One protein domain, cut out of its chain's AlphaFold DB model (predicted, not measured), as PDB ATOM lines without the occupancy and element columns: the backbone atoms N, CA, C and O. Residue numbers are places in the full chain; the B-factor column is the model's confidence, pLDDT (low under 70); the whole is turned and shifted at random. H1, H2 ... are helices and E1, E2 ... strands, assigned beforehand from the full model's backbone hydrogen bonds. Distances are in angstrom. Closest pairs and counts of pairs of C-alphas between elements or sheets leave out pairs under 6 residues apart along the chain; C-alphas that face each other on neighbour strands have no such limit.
ATOM      1  N   SER A 271      55.937 -34.573 -10.017       94.88
ATOM      2  CA  SER A 271      54.833 -35.218 -10.725       94.88
ATOM      3  C   SER A 271      53.574 -35.193  -9.869       94.88
ATOM      4  O   SER A 271      53.610 -35.556  -8.698       94.88
ATOM      5  N   HIS A 272      52.444 -34.806 -10.455       95.44
ATOM      6  CA  HIS A 272      51.132 -34.916  -9.820       95.44
ATOM      7  C   HIS A 272      50.111 -35.467 -10.805       95.44
ATOM      8  O   HIS A 272      49.940 -34.924 -11.900       95.44
ATOM      9  N   SER A 273      49.435 -36.560 -10.441       92.31
ATOM     10  CA  SER A 273      48.475 -37.254 -11.317       92.31
ATOM     11  C   SER A 273      49.025 -37.544 -12.727       92.31
ATOM     12  O   SER A 273      48.305 -37.463 -13.726       92.31
ATOM     13  N   GLY A 274      50.326 -37.846 -12.824       88.19
ATOM     14  CA  GLY A 274      51.022 -38.126 -14.084       88.19
ATOM     15  C   GLY A 274      51.366 -36.898 -14.938       88.19
ATOM     16  O   GLY A 274      51.882 -37.066 -16.040       88.19
ATOM     17  N   SER A 275      51.092 -35.679 -14.464       90.62
ATOM     18  CA  SER A 275      51.533 -34.438 -15.110       90.62
ATOM     19  C   SER A 275      52.743 -33.856 -14.375       90.62
ATOM     20  O   SER A 275      52.708 -33.778 -13.146       90.62
ATOM     21  N   PRO A 276      53.794 -33.416 -15.089       92.88
ATOM     22  CA  PRO A 276      54.886 -32.696 -14.454       92.88
ATOM     23  C   PRO A 276      54.420 -31.301 -14.021       92.88
ATOM     24  O   PRO A 276      53.550 -30.706 -14.658       92.88
ATOM     25  N   LEU A 277      55.021 -30.768 -12.963       92.69
ATOM     26  CA  LEU A 277      54.822 -29.400 -12.486       92.69
ATOM     27  C   LEU A 277      56.104 -28.861 -11.855       92.69
ATOM     28  O   LEU A 277      56.970 -29.627 -11.435       92.69
ATOM     29  N   ILE A 278      56.226 -27.538 -11.781       90.62
ATOM     30  CA  ILE A 278      57.349 -26.897 -11.089       90.62
ATOM     31  C   ILE A 278      57.092 -26.937  -9.590       90.62
ATOM     32  O   ILE A 278      55.987 -26.600  -9.159       90.62
ATOM     33  N   ALA A 279      58.092 -27.352  -8.815       91.56
ATOM     34  CA  ALA A 279      57.989 -27.471  -7.368       91.56
ATOM     35  C   ALA A 279      57.510 -26.157  -6.711       91.56
ATOM     36  O   ALA A 279      57.916 -25.070  -7.140       91.56
ATOM     37  N   PRO A 280      56.659 -26.221  -5.668       89.38
ATOM     38  CA  PRO A 280      56.222 -25.025  -4.955       89.38
ATOM     39  C   PRO A 280      57.370 -24.229  -4.338       89.38
ATOM     40  O   PRO A 280      57.343 -23.003  -4.349       89.38
ATOM     41  N   GLU A 281      58.389 -24.922  -3.838       84.50
ATOM     42  CA  GLU A 281      59.578 -24.335  -3.224       84.50
ATOM     43  C   GLU A 281      60.830 -25.036  -3.750       84.50
ATOM     44  O   GLU A 281      60.774 -26.181  -4.207       84.50
ATOM     45  N   ARG A 282      61.973 -24.343  -3.703       80.69
ATOM     46  CA  ARG A 282      63.226 -24.898  -4.221       80.69
ATOM     47  C   ARG A 282      63.708 -26.063  -3.373       80.69
ATOM     48  O   ARG A 282      63.781 -25.952  -2.154       80.69
ATOM     49  N   GLY A 283      64.083 -27.152  -4.040       81.06
ATOM     50  CA  GLY A 283      64.570 -28.358  -3.376       81.06
ATOM     51  C   GLY A 283      63.468 -29.156  -2.679       81.06
ATOM     52  O   GLY A 283      63.781 -30.098  -1.953       81.06
ATOM     53  N   MET A 284      62.192 -28.806  -2.887       87.19
ATOM     54  CA  MET A 284      61.078 -29.580  -2.352       87.19
ATOM     55  C   MET A 284      61.097 -30.982  -2.957       87.19
ATOM     56  O   MET A 284      61.078 -31.150  -4.177       87.19
ATOM     57  N   SER A 285      61.115 -32.001  -2.099       91.88
ATOM     58  CA  SER A 285      61.041 -33.383  -2.559       91.88
ATOM     59  C   SER A 285      59.610 -33.751  -2.967       91.88
ATOM     60  O   SER A 285      58.641 -33.185  -2.460       91.88
ATOM     61  N   GLN A 286      59.459 -34.767  -3.826       94.56
ATOM     62  CA  GLN A 286      58.140 -35.325  -4.160       94.56
ATOM     63  C   GLN A 286      57.356 -35.719  -2.899       94.56
ATOM     64  O   GLN A 286      56.162 -35.468  -2.813       94.56
ATOM     65  N   ARG A 287      58.036 -36.272  -1.884       94.62
ATOM     66  CA  ARG A 287      57.408 -36.665  -0.615       94.62
ATOM     67  C   ARG A 287      56.840 -35.466   0.141       94.62
ATOM     68  O   ARG A 287      55.742 -35.564   0.678       94.62
ATOM     69  N   ASP A 288      57.588 -34.369   0.214       94.25
ATOM     70  CA  ASP A 288      57.147 -33.168   0.928       94.25
ATOM     71  C   ASP A 288      55.952 -32.537   0.215       94.25
ATOM     72  O   ASP A 288      54.963 -32.183   0.853       94.25
ATOM     73  N   PHE A 289      56.002 -32.497  -1.116       95.94
ATOM     74  CA  PHE A 289      54.892 -32.058  -1.950       95.94
ATOM     75  C   PHE A 289      53.635 -32.919  -1.767       95.94
ATOM     76  O   PHE A 289      52.555 -32.385  -1.512       95.94
ATOM     77  N   ASP A 290      53.770 -34.245  -1.819       96.19
ATOM     78  CA  ASP A 290      52.666 -35.175  -1.563       96.19
ATOM     79  C   ASP A 290      52.108 -34.978  -0.142       96.19
ATOM     80  O   ASP A 290      50.895 -34.993   0.071       96.19
ATOM     81  N   GLY A 291      52.988 -34.721   0.830       95.75
ATOM     82  CA  GLY A 291      52.629 -34.372   2.201       95.75
ATOM     83  C   GLY A 291      51.821 -33.074   2.286       95.75
ATOM     84  O   GLY A 291      50.802 -33.042   2.980       95.75
ATOM     85  N   ILE A 292      52.210 -32.028   1.553       96.12
ATOM     86  CA  ILE A 292      51.456 -30.768   1.453       96.12
ATOM     87  C   ILE A 292      50.071 -31.027   0.852       96.12
ATOM     88  O   ILE A 292      49.065 -30.599   1.421       96.12
ATOM     89  N   LEU A 293      49.988 -31.778  -0.253       96.69
ATOM     90  CA  LEU A 293      48.712 -32.124  -0.886       96.69
ATOM     91  C   LEU A 293      47.817 -32.979   0.023       96.69
ATOM     92  O   LEU A 293      46.594 -32.807   0.042       96.69
ATOM     93  N   SER A 294      48.408 -33.880   0.808       95.38
ATOM     94  CA  SER A 294      47.683 -34.682   1.799       95.38
ATOM     95  C   SER A 294      47.106 -33.832   2.938       95.38
ATOM     96  O   SER A 294      46.074 -34.186   3.505       95.38
ATOM     97  N   GLY A 295      47.720 -32.679   3.224       95.19
ATOM     98  CA  GLY A 295      47.254 -31.712   4.215       95.19
ATOM     99  C   GLY A 295      46.116 -30.807   3.740       95.19
ATOM    100  O   GLY A 295      45.519 -30.123   4.566       95.19
ATOM    101  N   ILE A 296      45.789 -30.792   2.442       96.25
ATOM    102  CA  ILE A 296      44.666 -30.001   1.911       96.25
ATOM    103  C   ILE A 296      43.346 -30.564   2.439       96.25
ATOM    104  O   ILE A 296      43.081 -31.759   2.323       96.25
ATOM    105  N   THR A 297      42.506 -29.701   2.995       96.56
ATOM    106  CA  THR A 297      41.220 -30.045   3.608       96.56
ATOM    107  C   THR A 297      40.039 -29.514   2.794       96.56
ATOM    108  O   THR A 297      40.205 -28.712   1.877       96.56
ATOM    109  N   GLU A 298      38.818 -29.920   3.153       97.12
ATOM    110  CA  GLU A 298      37.588 -29.375   2.555       97.12
ATOM    111  C   GLU A 298      37.474 -27.851   2.736       97.12
ATOM    112  O   GLU A 298      36.925 -27.162   1.882       97.12
ATOM    113  N   ALA A 299      38.034 -27.299   3.819       96.75
ATOM    114  CA  ALA A 299      38.026 -25.860   4.064       96.75
ATOM    115  C   ALA A 299      38.863 -25.092   3.025       96.75
ATOM    116  O   ALA A 299      38.455 -24.023   2.575       96.75
ATOM    117  N   ASP A 300      39.995 -25.655   2.593       95.75
ATOM    118  CA  ASP A 300      40.849 -25.056   1.559       95.75
ATOM    119  C   ASP A 300      40.138 -24.991   0.195       95.75
ATOM    120  O   ASP A 300      40.353 -24.067  -0.599       95.75
ATOM    121  N   LEU A 301      39.257 -25.964  -0.059       97.38
ATOM    122  CA  LEU A 301      38.496 -26.126  -1.298       97.38
ATOM    123  C   LEU A 301      37.036 -25.665  -1.175       97.38
ATOM    124  O   LEU A 301      36.233 -25.902  -2.077       97.38
ATOM    125  N   ALA A 302      36.686 -24.940  -0.111       97.00
ATOM    126  CA  ALA A 302      35.337 -24.419   0.074       97.00
ATOM    127  C   ALA A 302      34.905 -23.566  -1.136       97.00
ATOM    128  O   ALA A 302      35.667 -22.728  -1.632       97.00
ATOM    129  N   GLY A 303      33.698 -23.821  -1.652       95.50
ATOM    130  CA  GLY A 303      33.145 -23.135  -2.827       95.50
ATOM    131  C   GLY A 303      33.814 -23.476  -4.165       95.50
ATOM    132  O   GLY A 303      33.439 -22.902  -5.186       95.50
ATOM    133  N   VAL A 304      34.790 -24.391  -4.191       97.94
ATOM    134  CA  VAL A 304      35.438 -24.827  -5.433       97.94
ATOM    135  C   VAL A 304      34.590 -25.904  -6.094       97.94
ATOM    136  O   VAL A 304      34.267 -26.929  -5.491       97.94
ATOM    137  N   SER A 305      34.242 -25.690  -7.357       97.25
ATOM    138  CA  SER A 305      33.452 -26.633  -8.141       97.25
ATOM    139  C   SER A 305      34.008 -26.829  -9.547       97.25
ATOM    140  O   SER A 305      34.882 -26.104 -10.020       97.25
ATOM    141  N   THR A 306      33.535 -27.869 -10.220       95.50
ATOM    142  CA  THR A 306      33.720 -28.054 -11.655       95.50
ATOM    143  C   THR A 306      32.852 -27.061 -12.429       95.50
ATOM    144  O   THR A 306      31.902 -26.495 -11.893       95.50
ATOM    145  N   LEU A 307      33.089 -26.919 -13.737       88.88
ATOM    146  CA  LEU A 307      32.198 -26.141 -14.613       88.88
ATOM    147  C   LEU A 307      30.743 -26.657 -14.626       88.88
ATOM    148  O   LEU A 307      29.837 -25.915 -14.986       88.88
ATOM    149  N   SER A 308      30.509 -27.914 -14.233       90.62
ATOM    150  CA  SER A 308      29.171 -28.502 -14.091       90.62
ATOM    151  C   SER A 308      28.544 -28.288 -12.705       90.62
ATOM    152  O   SER A 308      27.458 -28.805 -12.454       90.62
ATOM    153  N   GLY A 309      29.218 -27.577 -11.794       92.56
ATOM    154  CA  GLY A 309      28.739 -27.285 -10.439       92.56
ATOM    155  C   GLY A 309      28.991 -28.386  -9.405       92.56
ATOM    156  O   GLY A 309      28.527 -28.280  -8.273       92.56
ATOM    157  N   SER A 310      29.726 -29.448  -9.749       96.31
ATOM    158  CA  SER A 310      30.083 -30.502  -8.791       96.31
ATOM    159  C   SER A 310      31.233 -30.038  -7.899       96.31
ATOM    160  O   SER A 310      32.213 -29.507  -8.410       96.31
ATOM    161  N   ALA A 311      31.147 -30.243  -6.584       96.94
ATOM    162  CA  ALA A 311      32.211 -29.840  -5.664       96.94
ATOM    163  C   ALA A 311      33.530 -30.581  -5.956       96.94
ATOM    164  O   ALA A 311      33.532 -31.786  -6.218       96.94
ATOM    165  N   VAL A 312      34.652 -29.860  -5.891       97.50
ATOM    166  CA  VAL A 312      35.998 -30.443  -5.997       97.50
ATOM    167  C   VAL A 312      36.491 -30.779  -4.593       97.50
ATOM    168  O   VAL A 312      36.765 -29.882  -3.804       97.50
ATOM    169  N   THR A 313      36.618 -32.071  -4.288       97.81
ATOM    170  CA  THR A 313      37.074 -32.553  -2.974       97.81
ATOM    171  C   THR A 313      38.602 -32.707  -2.922       97.81
ATOM    172  O   THR A 313      39.244 -32.851  -3.972       97.81
ATOM    173  N   PRO A 314      39.220 -32.760  -1.725       97.62
ATOM    174  CA  PRO A 314      40.645 -33.056  -1.583       97.62
ATOM    175  C   PRO A 314      41.025 -34.411  -2.187       97.62
ATOM    176  O   PRO A 314      42.077 -34.542  -2.807       97.62
ATOM    177  N   GLU A 315      40.146 -35.408  -2.067       96.69
ATOM    178  CA  GLU A 315      40.330 -36.732  -2.670       96.69
ATOM    179  C   GLU A 315      40.421 -36.639  -4.203       96.69
ATOM    180  O   GLU A 315      41.316 -37.214  -4.823       96.69
ATOM    181  N   TYR A 316      39.533 -35.856  -4.825       96.00
ATOM    182  CA  TYR A 316      39.567 -35.620  -6.267       96.00
ATOM    183  C   TYR A 316      40.838 -34.872  -6.688       96.00
ATOM    184  O   TYR A 316      41.485 -35.249  -7.668       96.00
ATOM    185  N   LEU A 317      41.225 -33.837  -5.935       96.31
ATOM    186  CA  LEU A 317      42.445 -33.071  -6.186       96.31
ATOM    187  C   LEU A 317      43.688 -33.973  -6.195       96.31
ATOM    188  O   LEU A 317      44.519 -33.860  -7.096       96.31
ATOM    189  N   ARG A 318      43.798 -34.877  -5.214       95.56
ATOM    190  CA  ARG A 318      44.950 -35.775  -5.050       95.56
ATOM    191  C   ARG A 318      45.000 -36.885  -6.095       95.56
ATOM    192  O   ARG A 318      46.077 -37.209  -6.577       95.56
ATOM    193  N   ASN A 319      43.849 -37.457  -6.440       94.62
ATOM    194  CA  ASN A 319      43.806 -38.689  -7.229       94.62
ATOM    195  C   ASN A 319      43.501 -38.469  -8.716       94.62
ATOM    196  O   ASN A 319      43.742 -39.358  -9.531       94.62
ATOM    197  N   SER A 320      42.883 -37.341  -9.078       93.19
ATOM    198  CA  SER A 320      42.310 -37.141 -10.419       93.19
ATOM    199  C   SER A 320      42.720 -35.831 -11.078       93.19
ATOM    200  O   SER A 320      42.956 -35.813 -12.288       93.19
ATOM    201  N   ALA A 321      42.806 -34.743 -10.314       94.62
ATOM    202  CA  ALA A 321      43.154 -33.449 -10.880       94.62
ATOM    203  C   ALA A 321      44.647 -33.365 -11.224       94.62
ATOM    204  O   ALA A 321      45.503 -33.901 -10.521       94.62
ATOM    205  N   SER A 322      44.962 -32.653 -12.303       94.56
ATOM    206  CA  SER A 322      46.323 -32.195 -12.595       94.56
ATOM    207  C   SER A 322      46.501 -30.768 -12.082       94.56
ATOM    208  O   SER A 322      45.529 -30.030 -11.931       94.56
ATOM    209  N   LEU A 323      47.743 -30.354 -11.858       94.19
ATOM    210  CA  LEU A 323      48.066 -28.981 -11.481       94.19
ATOM    211  C   LEU A 323      48.798 -28.291 -12.624       94.19
ATOM    212  O   LEU A 323      49.688 -28.873 -13.241       94.19
ATOM    213  N   GLU A 324      48.410 -27.055 -12.915       90.44
ATOM    214  CA  GLU A 324      49.050 -26.231 -13.933       90.44
ATOM    215  C   GLU A 324      49.749 -25.042 -13.284       90.44
ATOM    216  O   GLU A 324      49.103 -24.200 -12.662       90.44
ATOM    217  N   THR A 325      51.072 -24.971 -13.438       86.88
ATOM    218  CA  THR A 325      51.900 -23.903 -12.868       86.88
ATOM    219  C   THR A 325      51.552 -22.553 -13.499       86.88
ATOM    220  O   THR A 325      51.828 -22.325 -14.682       86.88
ATOM    221  N   ILE A 326      51.015 -21.632 -12.696       79.81
ATOM    222  CA  ILE A 326      50.803 -20.222 -13.085       79.81
ATOM    223  C   ILE A 326      51.877 -19.297 -12.511       79.81
ATOM    224  O   ILE A 326      52.105 -18.188 -12.989       79.81
ATOM    225  N   GLY A 327      52.545 -19.770 -11.471       72.69
ATOM    226  CA  GLY A 327      53.651 -19.129 -10.801       72.69
ATOM    227  C   GLY A 327      54.167 -20.077  -9.733       72.69
ATOM    228  O   GLY A 327      53.571 -21.116  -9.464       72.69
ATOM    229  N   GLN A 328      55.278 -19.723  -9.112       72.75
ATOM    230  CA  GLN A 328      55.833 -20.566  -8.068       72.75
ATOM    231  C   GLN A 328      54.837 -20.768  -6.915       72.75
ATOM    232  O   GLN A 328      54.241 -19.801  -6.425       72.75
ATOM    233  N   GLY A 329      54.645 -22.034  -6.536       84.38
ATOM    234  CA  GLY A 329      53.726 -22.463  -5.484       84.38
ATOM    235  C   GLY A 329      52.252 -22.195  -5.769       84.38
ATOM    236  O   GLY A 329      51.426 -22.437  -4.896       84.38
ATOM    237  N   ARG A 330      51.899 -21.711  -6.964       89.00
ATOM    238  CA  ARG A 330      50.525 -21.377  -7.335       89.00
ATOM    239  C   ARG A 330      50.125 -22.118  -8.594       89.00
ATOM    240  O   ARG A 330      50.807 -22.049  -9.621       89.00
ATOM    241  N   TYR A 331      48.982 -22.781  -8.514       93.38
ATOM    242  CA  TYR A 331      48.530 -23.700  -9.543       93.38
ATOM    243  C   TYR A 331      47.062 -23.480  -9.862       93.38
ATOM    244  O   TYR A 331      46.249 -23.291  -8.959       93.38
ATOM    245  N   PHE A 332      46.699 -23.580 -11.135       94.12
ATOM    246  CA  PHE A 332      45.315 -23.887 -11.472       94.12
ATOM    247  C   PHE A 332      45.070 -25.387 -11.330       94.12
ATOM    248  O   PHE A 332      45.909 -26.209 -11.705       94.12
ATOM    249  N   VAL A 333      43.901 -25.743 -10.800       95.94
ATOM    250  CA  VAL A 333      43.464 -27.139 -10.686       95.94
ATOM    251  C   VAL A 333      42.795 -27.543 -11.994       95.94
ATOM    252  O   VAL A 333      41.673 -27.126 -12.277       95.94
ATOM    253  N   ARG A 334      43.484 -28.340 -12.812       94.31
ATOM    254  CA  ARG A 334      42.991 -28.814 -14.108       94.31
ATOM    255  C   ARG A 334      42.233 -30.131 -13.937       94.31
ATOM    256  O   ARG A 334      42.770 -31.117 -13.436       94.31
ATOM    257  N   LEU A 335      40.982 -30.139 -14.377       93.38
ATOM    258  CA  LEU A 335      40.025 -31.236 -14.206       93.38
ATOM    259  C   LEU A 335      40.123 -32.292 -15.312       93.38
ATOM    260  O   LEU A 335      39.689 -33.427 -15.138       93.38
ATOM    261  N   ASN A 336      40.677 -31.926 -16.466       87.56
ATOM    262  CA  ASN A 336      40.857 -32.822 -17.599       87.56
ATOM    263  C   ASN A 336      42.340 -33.029 -17.940       87.56
ATOM    264  O   ASN A 336      43.237 -32.314 -17.490       87.56
ATOM    265  N   ARG A 337      42.592 -34.049 -18.763       80.00
ATOM    266  CA  ARG A 337      43.941 -34.414 -19.212       80.00
ATOM    267  C   ARG A 337      44.333 -33.789 -20.548       80.00
ATOM    268  O   ARG A 337      45.493 -33.906 -20.915       80.00
ATOM    269  N   ASP A 338      43.401 -33.153 -21.261       80.81
ATOM    270  CA  ASP A 338      43.677 -32.515 -22.551       80.81
ATOM    271  C   ASP A 338      44.339 -31.139 -22.337       80.81
ATOM    272  O   ASP A 338      43.671 -30.201 -21.890       80.81
ATOM    273  N   PRO A 339      45.641 -30.989 -22.648       72.00
ATOM    274  CA  PRO A 339      46.341 -29.726 -22.471       72.00
ATOM    275  C   PRO A 339      45.967 -28.675 -23.528       72.00
ATOM    276  O   PRO A 339      46.277 -27.505 -23.320       72.00
ATOM    277  N   ALA A 340      45.349 -29.059 -24.652       75.56
ATOM    278  CA  ALA A 340      44.937 -28.128 -25.704       75.56
ATOM    279  C   ALA A 340      43.602 -27.442 -25.379       75.56
ATOM    280  O   ALA A 340      43.308 -26.369 -25.905       75.56
ATOM    281  N   ARG A 341      42.789 -28.058 -24.516       83.00
ATOM    282  CA  ARG A 341      41.494 -27.537 -24.064       83.00
ATOM    283  C   ARG A 341      41.351 -27.735 -22.559       83.00
ATOM    284  O   ARG A 341      40.536 -28.556 -22.132       83.00
ATOM    285  N   PRO A 342      42.165 -27.050 -21.743       86.56
ATOM    286  CA  PRO A 342      42.129 -27.253 -20.309       86.56
ATOM    287  C   PRO A 342      40.779 -26.801 -19.736       86.56
ATOM    288  O   PRO A 342      40.239 -25.762 -20.108       86.56
ATOM    289  N   SER A 343      40.241 -27.601 -18.822       91.44
ATOM    290  CA  SER A 343      39.108 -27.252 -17.972       91.44
ATOM    291  C   SER A 343      39.623 -27.114 -16.550       91.44
ATOM    292  O   SER A 343      40.292 -28.020 -16.046       91.44
ATOM    293  N   TYR A 344      39.338 -25.982 -15.917       95.19
ATOM    294  CA  TYR A 344      39.813 -25.675 -14.574       95.19
ATOM    295  C   TYR A 344      38.674 -25.755 -13.562       95.19
ATOM    296  O   TYR A 344      37.513 -25.506 -13.889       95.19
ATOM    297  N   ALA A 345      39.018 -26.094 -12.322       96.81
ATOM    298  CA  ALA A 345      38.134 -25.858 -11.193       96.81
ATOM    299  C   ALA A 345      37.846 -24.358 -11.081       96.81
ATOM    300  O   ALA A 345      38.712 -23.537 -11.391       96.81
ATOM    301  N   VAL A 346      36.650 -24.003 -10.628       96.75
ATOM    302  CA  VAL A 346      36.206 -22.619 -10.483       96.75
ATOM    303  C   VAL A 346      35.750 -22.328  -9.061       96.75
ATOM    304  O   VAL A 346      35.220 -23.201  -8.376       96.75
ATOM    305  N   ARG A 347      35.935 -21.084  -8.630       96.31
ATOM    306  CA  ARG A 347      35.351 -20.499  -7.421       96.31
ATOM    307  C   ARG A 347      34.772 -19.148  -7.826       96.31
ATOM    308  O   ARG A 347      35.455 -18.376  -8.494       96.31
ATOM    309  N   ASP A 348      33.502 -18.911  -7.509       92.88
ATOM    310  CA  ASP A 348      32.791 -17.671  -7.862       92.88
ATOM    311  C   ASP A 348      32.858 -17.327  -9.367       92.88
ATOM    312  O   ASP A 348      32.993 -16.177  -9.776       92.88
ATOM    313  N   GLY A 349      32.802 -18.361 -10.216       87.56
ATOM    314  CA  GLY A 349      32.856 -18.227 -11.676       87.56
ATOM    315  C   GLY A 349      34.248 -17.951 -12.261       87.56
ATOM    316  O   GLY A 349      34.369 -17.846 -13.479       87.56
ATOM    317  N   GLN A 350      35.293 -17.874 -11.434       90.75
ATOM    318  CA  GLN A 350      36.680 -17.659 -11.862       90.75
ATOM    319  C   GLN A 350      37.532 -18.918 -11.668       90.75
ATOM    320  O   GLN A 350      37.255 -19.692 -10.748       90.75
ATOM    321  N   PRO A 351      38.584 -19.146 -12.483       92.62
ATOM    322  CA  PRO A 351      39.516 -20.250 -12.269       92.62
ATOM    323  C   PRO A 351      40.095 -20.241 -10.850       92.62
ATOM    324  O   PRO A 351      40.668 -19.252 -10.393       92.62
ATOM    325  N   PHE A 352      39.952 -21.362 -10.148       95.81
ATOM    326  CA  PHE A 352      40.438 -21.514  -8.787       95.81
ATOM    327  C   PHE A 352      41.961 -21.661  -8.776       95.81
ATOM    328  O   PHE A 352      42.524 -22.609  -9.336       95.81
ATOM    329  N   MET A 353      42.619 -20.722  -8.099       94.50
ATOM    330  CA  MET A 353      44.046 -20.762  -7.813       94.50
ATOM    331  C   MET A 353      44.292 -21.488  -6.489       94.50
ATOM    332  O   MET A 353      43.946 -20.986  -5.419       94.50
ATOM    333  N   LEU A 354      44.959 -22.635  -6.567       96.25
ATOM    334  CA  LEU A 354      45.509 -23.331  -5.415       96.25
ATOM    335  C   LEU A 354      46.868 -22.723  -5.054       96.25
ATOM    336  O   LEU A 354      47.799 -22.759  -5.858       96.25
ATOM    337  N   ASP A 355      46.973 -22.183  -3.842       93.69
ATOM    338  CA  ASP A 355      48.209 -21.620  -3.296       93.69
ATOM    339  C   ASP A 355      48.820 -22.574  -2.262       93.69
ATOM    340  O   ASP A 355      48.223 -22.868  -1.221       93.69
ATOM    341  N   LEU A 356      49.999 -23.090  -2.591       94.62
ATOM    342  CA  LEU A 356      50.769 -24.038  -1.790       94.62
ATOM    343  C   LEU A 356      51.996 -23.397  -1.138       94.62
ATOM    344  O   LEU A 356      52.777 -24.107  -0.512       94.62
TER     345      LEU A 356
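This is residues 271 to 356 of the 385 residues of an uncharacterized protein of Ancylobacter pratisalsi (UniProt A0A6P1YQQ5). With little regular structure, this is mostly loops round a small sheet, E2, E3, E4, near the middle, with short helices H1 and H2 off it and E1 near E2. The printed part has 86 residues, 33 in named elements ordered E1 H1 H2 E2 E3 E4; it is mixed, antiparallel in its sheet, and compact, with a radius of gyration of the C-alphas of 12.1 A and spans of 36 by 30 by 21 A.

Begin at the meander, each strand the antiparallel neighbour of the one before: E2, residues 322 to 327, E3, residues 330 to 334, and E4, residues 353 to 355. Look at N 324 and O 332, 2.9 A, in hairpin E2 and E3, and N 331 and O 354, 2.9 A, in hairpin E3 and E4, both within hydrogen-bond range. E1, residues 275 to 278, pairs with no named strand; its closest C-alphas to E2 are Ser 275 and Ser 322, 6.2 A. H1, residues 286 to 294, and H2, residues 314 to 319, form a helical hairpin and only just touch, with 3 pairs of C-alphas within 8 A, the closest Leu 293 and Arg 318, 6.7 A. In both, every O i to N i+4 pair is within range.

Find C-alpha 275 at (51.533, -34.438, -15.110), where E1 begins, and C-alpha 355 at (48.209, -21.620, -3.296), where E4 ends. E2 is 15.1 A long, E3 12.6 A, H1 12.1 A.

The C-alphas farthest apart are Gly 283 and Ser 308, 37.0 A. The printed part has no cut; links H1 to H2 and E3 to E4 are long. No printed residue is under 70 in pLDDT.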